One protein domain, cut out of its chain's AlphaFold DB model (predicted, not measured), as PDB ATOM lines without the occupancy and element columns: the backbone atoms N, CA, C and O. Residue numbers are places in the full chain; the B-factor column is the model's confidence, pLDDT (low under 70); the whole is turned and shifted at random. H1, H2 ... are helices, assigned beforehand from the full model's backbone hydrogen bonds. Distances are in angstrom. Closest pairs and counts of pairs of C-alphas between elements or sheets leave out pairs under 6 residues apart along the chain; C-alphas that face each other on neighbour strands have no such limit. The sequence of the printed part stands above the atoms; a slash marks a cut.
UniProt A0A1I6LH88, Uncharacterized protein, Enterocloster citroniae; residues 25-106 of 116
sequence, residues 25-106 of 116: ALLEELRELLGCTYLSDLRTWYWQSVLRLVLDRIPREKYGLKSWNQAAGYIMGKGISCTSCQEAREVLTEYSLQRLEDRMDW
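What this domain is: This is residues 25 to 106 of the 116 residues of an uncharacterized protein of Enterocloster citroniae (UniProt A0A1I6LH88). Two helices, H5 and the longer H6, run side by side and the same way, and four shorter helices pack over one side of this pair: H1 and H2 on H5, H3 and H4 on H6. H6 runs along the longest axis, and residues 103 to 106 follow at its end. The printed part has 82 residues, with six named helices, H1 to H6 along the chain, and no named strand: all helix. It is compact, with a radius of gyration of the C-alphas of 11.8 A and spans of 38 by 25 by 21 A.

How they stand to each other: H6, residues 85 to 102, touches H5, residues 65 to 76, at a shallow tilt of 13 degrees, the same way; their closest C-alphas, Leu 65 and Cys 85, are 5.1 A apart. With residues 95 to 100 alone, H6 touches H3, residues 45 to 50, at a steep tilt of 58 degrees, opposite ways, C-alphas Ser 49 and Ser 96 closest at 4.6 A. With residues 89 to 97 alone, it touches H4, residues 52 to 55, C-alphas Arg 52 and Thr 93 closest at 4.9 A. H5 touches H1, residues 25 to 34, with residues 67 to 71 alone, at a steep tilt of 52 degrees, the same way; C-alphas Leu 27 and Ala 71 are closest at 5.7 A. H5 touches H2, residues 39 to 43, with residues 74 to 76 alone, C-alphas Arg 43 and Ile 75 closest at 5.1 A. H1 and H6 are apart. Each O i to N i+4 pair is within hydrogen-bond range in H1, H3, H5 and H6; H2 has 0 of 1, with 2 of 2 O i to N i+3 pairs, and H4 is too short for an i+4 pair.

Where its parts are: H1 begins at C-alpha 25 (100.745, 109.201, 123.053). H5 is 16.2 A long and H6 25.7 A, ending at C-alpha 102 (79.991, 120.139, 139.243).

The domain as a whole: The farthest C-alphas, Glu 61 and Trp 106, are 38.6 A apart. The printed part has no cut and no long link. Residues 103 to 106 have pLDDT under 70.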
ATOM      1  N   ALA A  25     101.277 109.018 124.408       88.81
ATOM      2  CA  ALA A  25     100.745 109.201 123.053       88.81
ATOM      3  C   ALA A  25      99.240 109.522 123.048       88.81
ATOM      4  O   ALA A  25      98.807 110.454 122.375       88.81
ATOM      5  N   LEU A  26      98.455 108.817 123.871       91.56
ATOM      6  CA  LEU A  26      97.026 109.098 124.028       91.56
ATOM      7  C   LEU A  26      96.777 110.488 124.638       91.56
ATOM      8  O   LEU A  26      95.854 111.184 124.227       91.56
ATOM      9  N   LEU A  27      97.601 110.910 125.599       92.81
ATOM     10  CA  LEU A  27      97.491 112.242 126.203       92.81
ATOM     11  C   LEU A  27      97.779 113.349 125.182       92.81
ATOM     12  O   LEU A  27      97.077 114.357 125.167       92.81
ATOM     13  N   GLU A  28      98.770 113.150 124.314       92.44
ATOM     14  CA  GLU A  28      99.077 114.096 123.242       92.44
ATOM     15  C   GLU A  28      97.956 114.176 122.206       92.44
ATOM     16  O   GLU A  28      97.543 115.275 121.845       92.44
ATOM     17  N   GLU A  29      97.377 113.046 121.792       93.75
ATOM     18  CA  GLU A  29      96.228 113.078 120.881       93.75
ATOM     19  C   GLU A  29      95.009 113.755 121.522       93.75
ATOM     20  O   GLU A  29      94.325 114.540 120.868       93.75
ATOM     21  N   LEU A  30      94.746 113.515 122.811       93.69
ATOM     22  CA  LEU A  30      93.678 114.214 123.529       93.69
ATOM     23  C   LEU A  30      93.924 115.727 123.564       93.69
ATOM     24  O   LEU A  30      92.986 116.493 123.338       93.69
ATOM     25  N   ARG A  31      95.169 116.162 123.794       94.31
ATOM     26  CA  ARG A  31      95.561 117.578 123.740       94.31
ATOM     27  C   ARG A  31      95.291 118.174 122.361       94.31
ATOM     28  O   ARG A  31      94.696 119.245 122.270       94.31
ATOM     29  N   GLU A  32      95.699 117.483 121.299       93.81
ATOM     30  CA  GLU A  32      95.515 117.936 119.918       93.81
ATOM     31  C   GLU A  32      94.039 118.008 119.519       93.81
ATOM     32  O   GLU A  32      93.610 119.008 118.946       93.81
ATOM     33  N   LEU A  33      93.241 116.994 119.867       94.06
ATOM     34  CA  LEU A  33      91.810 116.957 119.550       94.06
ATOM     35  C   LEU A  33      91.006 118.014 120.308       94.06
ATOM     36  O   LEU A  33      90.023 118.534 119.777       94.06
ATOM     37  N   LEU A  34      91.399 118.318 121.545       92.06
ATOM     38  CA  LEU A  34      90.800 119.390 122.337       92.06
ATOM     39  C   LEU A  34      91.317 120.773 121.920       92.06
ATOM     40  O   LEU A  34      90.626 121.768 122.121       92.06
ATOM     41  N   GLY A  35      92.503 120.842 121.315       92.88
ATOM     42  CA  GLY A  35      93.149 122.097 120.947       92.88
ATOM     43  C   GLY A  35      93.710 122.855 122.151       92.88
ATOM     44  O   GLY A  35      93.777 124.083 122.114       92.88
ATOM     45  N   CYS A  36      94.089 122.156 123.228       89.62
ATOM     46  CA  CYS A  36      94.710 122.796 124.386       89.62
ATOM     47  C   CYS A  36      96.233 122.943 124.208       89.62
ATOM     48  O   CYS A  36      96.891 122.141 123.542       89.62
ATOM     49  N   THR A  37      96.806 124.007 124.778       89.62
ATOM     50  CA  THR A  37      98.205 124.390 124.531       89.62
ATOM     51  C   THR A  37      99.172 123.436 125.222       89.62
ATOM     52  O   THR A  37     100.160 123.015 124.623       89.62
ATOM     53  N   TYR A  38      98.875 123.064 126.467       91.62
ATOM     54  CA  TYR A  38      99.745 122.236 127.295       91.62
ATOM     55  C   TYR A  38      99.050 120.939 127.708       91.62
ATOM     56  O   TYR A  38      97.846 120.914 127.957       91.62
ATOM     57  N   LEU A  39      99.818 119.858 127.884       90.88
ATOM     58  CA  LEU A  39      99.304 118.612 128.469       90.88
ATOM     59  C   LEU A  39      98.677 118.832 129.855       90.88
ATOM     60  O   LEU A  39      97.684 118.197 130.199       90.88
ATOM     61  N   SER A  40      99.225 119.759 130.644       92.25
ATOM     62  CA  SER A  40      98.681 120.112 131.959       92.25
ATOM     63  C   SER A  40      97.263 120.674 131.893       92.25
ATOM     64  O   SER A  40      96.534 120.550 132.879       92.25
ATOM     65  N   ASP A  41      96.864 121.250 130.755       92.19
ATOM     66  CA  ASP A  41      95.534 121.825 130.570       92.19
ATOM     67  C   ASP A  41      94.451 120.742 130.624       92.19
ATOM     68  O   ASP A  41      93.356 121.001 131.122       92.19
ATOM     69  N   LEU A  42      94.778 119.496 130.253       92.69
ATOM     70  CA  LEU A  42      93.887 118.334 130.371       92.69
ATOM     71  C   LEU A  42      93.415 118.073 131.811       92.69
ATOM     72  O   LEU A  42      92.423 117.380 132.018       92.69
ATOM     73  N   ARG A  43      94.112 118.621 132.815       92.94
ATOM     74  CA  ARG A  43      93.740 118.516 134.237       92.94
ATOM     75  C   ARG A  43      92.907 119.692 134.739       92.94
ATOM     76  O   ARG A  43      92.546 119.734 135.912       92.94
ATOM     77  N   THR A  44      92.631 120.674 133.887       90.69
ATOM     78  CA  THR A  44      91.778 121.806 134.251       90.69
ATOM     79  C   THR A  44      90.313 121.434 134.080       90.69
ATOM     80  O   THR A  44      89.946 120.679 133.177       90.69
ATOM     81  N   TRP A  45      89.466 122.013 134.929       90.44
ATOM     82  CA  TRP A  45      88.029 121.751 134.932       90.44
ATOM     83  C   TRP A  45      87.392 121.868 133.537       90.44
ATOM     84  O   TRP A  45      86.631 120.990 133.133       90.44
ATOM     85  N   TYR A  46      87.723 122.924 132.782       90.88
ATOM     86  CA  TYR A  46      87.118 123.176 131.474       90.88
ATOM     87  C   TYR A  46      87.377 122.014 130.514       90.88
ATOM     88  O   TYR A  46      86.427 121.432 129.993       90.88
ATOM     89  N   TRP A  47      88.641 121.621 130.347       93.62
ATOM     90  CA  TRP A  47      89.027 120.546 129.435       93.62
ATOM     91  C   TRP A  47      88.537 119.176 129.904       93.62
ATOM     92  O   TRP A  47      88.054 118.394 129.086       93.62
ATOM     93  N   GLN A  48      88.542 118.916 131.215       93.62
ATOM     94  CA  GLN A  48      87.930 117.710 131.776       93.62
ATOM     95  C   GLN A  48      86.432 117.639 131.452       93.62
ATOM     96  O   GLN A  48      85.949 116.591 131.031       93.62
ATOM     97  N   SER A  49      85.700 118.754 131.561       92.50
ATOM     98  CA  SER A  49      84.256 118.795 131.297       92.50
ATOM     99  C   SER A  49      83.893 118.513 129.838       92.50
ATOM    100  O   SER A  49      82.804 118.019 129.570       92.50
ATOM    101  N   VAL A  50      84.789 118.789 128.880       93.75
ATOM    102  CA  VAL A  50      84.553 118.577 127.438       93.75
ATOM    103  C   VAL A  50      85.239 117.336 126.865       93.75
ATOM    104  O   VAL A  50      84.984 116.992 125.714       93.75
ATOM    105  N   LEU A  51      86.049 116.634 127.660       93.94
ATOM    106  CA  LEU A  51      86.824 115.457 127.254       93.94
ATOM    107  C   LEU A  51      85.981 114.397 126.521       93.94
ATOM    108  O   LEU A  51      86.404 113.871 125.492       93.94
ATOM    109  N   ARG A  52      84.750 114.144 126.979       93.62
ATOM    110  CA  ARG A  52      83.799 113.215 126.337       93.62
ATOM    111  C   ARG A  52      83.583 113.458 124.840       93.62
ATOM    112  O   ARG A  52      83.405 112.509 124.092       93.62
ATOM    113  N   LEU A  53      83.663 114.710 124.380       92.38
ATOM    114  CA  LEU A  53      83.418 115.078 122.979       92.38
ATOM    115  C   LEU A  53      84.505 114.571 122.020       92.38
ATOM    116  O   LEU A  53      84.269 114.482 120.811       92.38
ATOM    117  N   VAL A  54      85.699 114.279 122.543       94.06
ATOM    118  CA  VAL A  54      86.835 113.785 121.755       94.06
ATOM    119  C   VAL A  54      87.106 112.301 121.980       94.06
ATOM    120  O   VAL A  54      87.605 111.650 121.067       94.06
ATOM    121  N   LEU A  55      86.724 111.740 123.134       91.56
ATOM    122  CA  LEU A  55      86.903 110.315 123.438       91.56
ATOM    123  C   LEU A  55      86.208 109.409 122.415       91.56
ATOM    124  O   LEU A  55      86.774 108.391 122.020       91.56
ATOM    125  N   ASP A  56      85.030 109.810 121.925       85.94
ATOM    126  CA  ASP A  56      84.311 109.060 120.890       85.94
ATOM    127  C   ASP A  56      85.035 109.012 119.542       85.94
ATOM    128  O   ASP A  56      84.839 108.076 118.765       85.94
ATOM    129  N   ARG A  57      85.907 109.990 119.279       88.56
ATOM    130  CA  ARG A  57      86.668 110.094 118.028       88.56
ATOM    131  C   ARG A  57      87.906 109.207 118.021       88.56
ATOM    132  O   ARG A  57      88.416 108.912 116.945       88.56
ATOM    133  N   ILE A  58      88.390 108.791 119.193       88.44
ATOM    134  CA  ILE A  58      89.569 107.936 119.318       88.44
ATOM    135  C   ILE A  58      89.120 106.469 119.254       88.44
ATOM    136  O   ILE A  58      88.390 106.005 120.141       88.44
ATOM    137  N   PRO A  59      89.556 105.696 118.241       85.31
ATOM    138  CA  PRO A  59      89.293 104.266 118.203       85.31
ATOM    139  C   PRO A  59      89.965 103.584 119.397       85.31
ATOM    140  O   PRO A  59      91.167 103.736 119.608       85.31
ATOM    141  N   ARG A  60      89.212 102.777 120.150       79.31
ATOM    142  CA  ARG A  60      89.731 101.994 121.294       79.31
ATOM    143  C   ARG A  60      90.927 101.103 120.922       79.31
ATOM    144  O   ARG A  60      91.802 100.867 121.742       79.31
ATOM    145  N   GLU A  61      90.971 100.660 119.667       82.69
ATOM    146  CA  GLU A  61      91.973  99.750 119.095       82.69
ATOM    147  C   GLU A  61      93.252 100.482 118.669       82.69
ATOM    148  O   GLU A  61      94.220  99.845 118.265       82.69
ATOM    149  N   LYS A  62      93.267 101.821 118.737       85.44
ATOM    150  CA  LYS A  62      94.439 102.638 118.400       85.44
ATOM    151  C   LYS A  62      95.509 102.565 119.484       85.44
ATOM    152  O   LYS A  62      96.687 102.550 119.154       85.44
ATOM    153  N   TYR A  63      95.086 102.478 120.747       88.19
ATOM    154  CA  TYR A  63      95.967 102.491 121.910       88.19
ATOM    155  C   TYR A  63      95.814 101.243 122.771       88.19
ATOM    156  O   TYR A  63      94.720 100.693 122.911       88.19
ATOM    157  N   GLY A  64      96.916 100.811 123.378       89.31
ATOM    158  CA  GLY A  64      96.901  99.747 124.378       89.31
ATOM    159  C   GLY A  64      96.279 100.177 125.715       89.31
ATOM    160  O   GLY A  64      96.245 101.358 126.067       89.31
ATOM    161  N   LEU A  65      95.846  99.194 126.517       89.94
ATOM    162  CA  LEU A  65      95.246  99.410 127.847       89.94
ATOM    163  C   LEU A  65      96.145 100.229 128.784       89.94
ATOM    164  O   LEU A  65      95.666 101.044 129.568       89.94
ATOM    165  N   LYS A  66      97.465 100.042 128.689       89.44
ATOM    166  CA  LYS A  66      98.443 100.788 129.488       89.44
ATOM    167  C   LYS A  66      98.335 102.296 129.255       89.44
ATOM    168  O   LYS A  66      98.307 103.050 130.223       89.44
ATOM    169  N   SER A  67      98.228 102.720 127.997       91.44
ATOM    170  CA  SER A  67      98.099 104.131 127.618       91.44
ATOM    171  C   SER A  67      96.772 104.714 128.094       91.44
ATOM    172  O   SER A  67      96.749 105.817 128.633       91.44
ATOM    173  N   TRP A  68      95.684 103.946 127.989       92.00
ATOM    174  CA  TRP A  68      94.379 104.324 128.533       92.00
ATOM    175  C   TRP A  68      94.403 104.512 130.055       92.00
ATOM    176  O   TRP A  68      93.991 105.563 130.545       92.00
ATOM    177  N   ASN A  69      94.958 103.553 130.800       91.88
ATOM    178  CA  ASN A  69      95.082 103.643 132.258       91.88
ATOM    179  C   ASN A  69      95.980 104.812 132.690       91.88
ATOM    180  O   ASN A  69      95.658 105.527 133.641       91.88
ATOM    181  N   GLN A  70      97.085 105.052 131.980       91.44
ATOM    182  CA  GLN A  70      97.963 106.189 132.255       91.44
ATOM    183  C   GLN A  70      97.283 107.529 131.963       91.44
ATOM    184  O   GLN A  70      97.383 108.441 132.785       91.44
ATOM    185  N   ALA A  71      96.563 107.648 130.846       92.81
ATOM    186  CA  ALA A  71      95.822 108.859 130.516       92.81
ATOM    187  C   ALA A  71      94.711 109.135 131.537       92.81
ATOM    188  O   ALA A  71      94.618 110.249 132.054       92.81
ATOM    189  N   ALA A  72      93.927 108.111 131.892       93.12
ATOM    190  CA  ALA A  72      92.896 108.203 132.920       93.12
ATOM    191  C   ALA A  72      93.481 108.646 134.262       93.12
ATOM    192  O   ALA A  72      93.001 109.608 134.866       93.12
ATOM    193  N   GLY A  73      94.578 108.017 134.690       93.38
ATOM    194  CA  GLY A  73      95.216 108.372 135.949       93.38
ATOM    195  C   GLY A  73      95.807 109.784 135.961       93.38
ATOM    196  O   GLY A  73      95.689 110.497 136.958       93.38
ATOM    197  N   TYR A  74      96.378 110.227 134.838       93.69
ATOM    198  CA  TYR A  74      96.900 111.584 134.693       93.69
ATOM    199  C   TYR A  74      95.794 112.644 134.759       93.69
ATOM    200  O   TYR A  74      95.924 113.621 135.497       93.69
ATOM    201  N   ILE A  75      94.707 112.449 134.005       93.62
ATOM    202  CA  ILE A  75      93.597 113.405 133.899       93.62
ATOM    203  C   ILE A  75      92.823 113.494 135.213       93.62
ATOM    204  O   ILE A  75      92.497 114.593 135.662       93.62
ATOM    205  N   MET A  76      92.549 112.349 135.841       92.38
ATOM    206  CA  MET A  76      91.758 112.274 137.071       92.38
ATOM    207  C   MET A  76      92.589 112.555 138.329       92.38
ATOM    208  O   MET A  76      92.019 112.747 139.402       92.38
ATOM    209  N   GLY A  77      93.922 112.578 138.212       90.94
ATOM    210  CA  GLY A  77      94.840 112.826 139.325       90.94
ATOM    211  C   GLY A  77      94.888 111.699 140.361       90.94
ATOM    212  O   GLY A  77      95.320 111.934 141.488       90.94
ATOM    213  N   LYS A  78      94.441 110.487 140.010       88.31
ATOM    214  CA  LYS A  78      94.430 109.306 140.889       88.31
ATOM    215  C   LYS A  78      94.884 108.062 140.133       88.31
ATOM    216  O   LYS A  78      94.702 107.980 138.927       88.31
ATOM    217  N   GLY A  79      95.459 107.083 140.828       81.25
ATOM    218  CA  GLY A  79      95.808 105.802 140.209       81.25
ATOM    219  C   GLY A  79      94.550 105.061 139.755       81.25
ATOM    220  O   GLY A  79      93.667 104.811 140.574       81.25
ATOM    221  N   ILE A  80      94.467 104.730 138.464       85.19
ATOM    222  CA  ILE A  80      93.374 103.943 137.885       85.19
ATOM    223  C   ILE A  80      93.952 102.720 137.189       85.19
ATOM    224  O   ILE A  80      94.969 102.794 136.496       85.19
ATOM    225  N   SER A  81      93.286 101.593 137.400       88.69
ATOM    226  CA  SER A  81      93.615 100.300 136.817       88.69
ATOM    227  C   SER A  81      92.340  99.680 136.265       88.69
ATOM    228  O   SER A  81      91.681  98.909 136.961       88.69
ATOM    229  N   CYS A  82      91.987 100.041 135.034       89.31
ATOM    230  CA  CYS A  82      90.907  99.384 134.311       89.31
ATOM    231  C   CYS A  82      91.395  98.054 133.734       89.31
ATOM    232  O   CYS A  82      92.592  97.863 133.475       89.31
ATOM    233  N   THR A  83      90.447  97.151 133.525       89.12
ATOM    234  CA  THR A  83      90.642  95.805 132.986       89.12
ATOM    235  C   THR A  83      90.520  95.756 131.462       89.12
ATOM    236  O   THR A  83      91.094  94.861 130.842       89.12
ATOM    237  N   SER A  84      89.854  96.741 130.845       88.88
ATOM    238  CA  SER A  84      89.753  96.881 129.387       88.88
ATOM    239  C   SER A  84      89.849  98.342 128.920       88.88
ATOM    240  O   SER A  84      89.682  99.286 129.695       88.88
ATOM    241  N   CYS A  85      90.156  98.551 127.631       89.38
ATOM    242  CA  CYS A  85      90.191  99.898 127.043       89.38
ATOM    243  C   CYS A  85      88.801 100.536 126.990       89.38
ATOM    244  O   CYS A  85      88.690 101.759 127.047       89.38
ATOM    245  N   GLN A  86      87.760  99.709 126.870       89.19
ATOM    246  CA  GLN A  86      86.374 100.154 126.912       89.19
ATOM    247  C   GLN A  86      86.060 100.748 128.285       89.19
ATOM    248  O   GLN A  86      85.657 101.904 128.363       89.19
ATOM    249  N   GLU A  87      86.374 100.013 129.352       91.00
ATOM    250  CA  GLU A  87      86.190 100.473 130.730       91.00
ATOM    251  C   GLU A  87      86.951 101.784 130.986       91.00
ATOM    252  O   GLU A  87      86.394 102.741 131.514       91.00
ATOM    253  N   ALA A  88      88.209 101.883 130.549       91.94
ATOM    254  CA  ALA A  88      88.989 103.106 130.734       91.94
ATOM    255  C   ALA A  88      88.386 104.322 130.009       91.94
ATOM    256  O   ALA A  88      88.407 105.441 130.531       91.94
ATOM    257  N   ARG A  89      87.832 104.119 128.808       92.06
ATOM    258  CA  ARG A  89      87.139 105.171 128.055       92.06
ATOM    259  C   ARG A  89      85.816 105.557 128.712       92.06
ATOM    260  O   ARG A  89      85.504 106.748 128.762       92.06
ATOM    261  N   GLU A  90      85.053 104.589 129.203       92.94
ATOM    262  CA  GLU A  90      83.804 104.823 129.930       92.94
ATOM    263  C   GLU A  90      84.068 105.636 131.197       92.94
ATOM    264  O   GLU A  90      83.495 106.711 131.344       92.94
ATOM    265  N   VAL A  91      85.049 105.235 132.010       94.31
ATOM    266  CA  VAL A  91      85.466 105.966 133.217       94.31
ATOM    267  C   VAL A  91      85.847 107.415 132.903       94.31
ATOM    268  O   VAL A  91      85.441 108.338 133.609       94.31
ATOM    269  N   LEU A  92      86.612 107.650 131.832       94.00
ATOM    270  CA  LEU A  92      86.965 109.004 131.393       94.00
ATOM    271  C   LEU A  92      85.743 109.808 130.920       94.00
ATOM    272  O   LEU A  92      85.672 111.019 131.144       94.00
ATOM    273  N   THR A  93      84.787 109.150 130.268       94.69
ATOM    274  CA  THR A  93      83.549 109.764 129.773       94.69
ATOM    275  C   THR A  93      82.637 110.157 130.931       94.69
ATOM    276  O   THR A  93      82.185 111.300 130.990       94.69
ATOM    277  N   GLU A  94      82.425 109.253 131.886       94.94
ATOM    278  CA  GLU A  94      81.670 109.505 133.114       94.94
ATOM    279  C   GLU A  94      82.314 110.617 133.941       94.94
ATOM    280  O   GLU A  94      81.633 111.549 134.366       94.94
ATOM    281  N   TYR A  95      83.641 110.594 134.092       94.19
ATOM    282  CA  TYR A  95      84.371 111.661 134.773       94.19
ATOM    283  C   TYR A  95      84.159 113.025 134.107       94.19
ATOM    284  O   TYR A  95      83.968 114.039 134.779       94.19
ATOM    285  N   SER A  96      84.168 113.060 132.773       94.44
ATOM    286  CA  SER A  96      83.906 114.278 132.009       94.44
ATOM    287  C   SER A  96      82.491 114.816 132.239       94.44
ATOM    288  O   SER A  96      82.314 116.027 132.388       94.44
ATOM    289  N   LEU A  97      81.493 113.930 132.311       93.19
ATOM    290  CA  LEU A  97      80.107 114.289 132.621       93.19
ATOM    291  C   LEU A  97      79.973 114.837 134.042       93.19
ATOM    292  O   LEU A  97      79.457 115.939 134.208       93.19
ATOM    293  N   GLN A  98      80.550 114.154 135.031       91.94
ATOM    294  CA  GLN A  98      80.556 114.622 136.417       91.94
ATOM    295  C   GLN A  98      81.147 116.036 136.528       91.94
ATOM    296  O   GLN A  98      80.598 116.912 137.191       91.94
ATOM    297  N   ARG A  99      82.251 116.306 135.816       90.75
ATOM    298  CA  ARG A  99      82.871 117.639 135.791       90.75
ATOM    299  C   ARG A  99      82.004 118.704 135.136       90.75
ATOM    300  O   ARG A  99      82.087 119.869 135.526       90.75
ATOM    301  N   LEU A 100      81.198 118.343 134.144       89.56
ATOM    302  CA  LEU A 100      80.230 119.262 133.553       89.56
ATOM    303  C   LEU A 100      79.142 119.654 134.567       89.56
ATOM    304  O   LEU A 100      78.759 120.824 134.616       89.56
ATOM    305  N   GLU A 101      78.689 118.698 135.377       87.19
ATOM    306  CA  GLU A 101      77.647 118.885 136.393       87.19
ATOM    307  C   GLU A 101      78.147 119.689 137.606       87.19
ATOM    308  O   GLU A 101      77.476 120.637 138.006       87.19
ATOM    309  N   ASP A 102      79.367 119.433 138.099       82.75
ATOM    310  CA  ASP A 102      79.991 120.139 139.243       82.75
ATOM    311  C   ASP A 102      79.968 121.680 139.111       82.75
ATOM    312  O   ASP A 102      79.955 122.412 140.097       82.75
ATOM    313  N   ARG A 103      79.999 122.219 137.884       65.06
ATOM    314  CA  ARG A 103      80.000 123.677 137.649       65.06
ATOM    315  C   ARG A 103      78.605 124.274 137.525       65.06
ATOM    316  O   ARG A 103      78.470 125.498 137.573       65.06
ATOM    317  N   MET A 104      77.587 123.442 137.325       55.59
ATOM    318  CA  MET A 104      76.192 123.886 137.304       55.59
ATOM    319  C   MET A 104      75.698 124.255 138.712       55.59
ATOM    320  O   MET A 104      74.765 125.047 138.822       55.59
ATOM    321  N   ASP A 105      76.403 123.806 139.753       51.03
ATOM    322  CA  ASP A 105      76.077 124.017 141.168       51.03
ATOM    323  C   ASP A 105      76.269 125.482 141.644       51.03
ATOM    324  O   ASP A 105      75.502 126.013 142.443       51.03
ATOM    325  N   TRP A 106      77.203 126.246 141.056       45.75
ATOM    326  CA  TRP A 106      77.475 127.636 141.482       45.75
ATOM    327  C   TRP A 106      76.412 128.676 141.079       45.75
ATOM    328  O   TRP A 106      76.499 129.833 141.500       45.75
TER     329      TRP A 106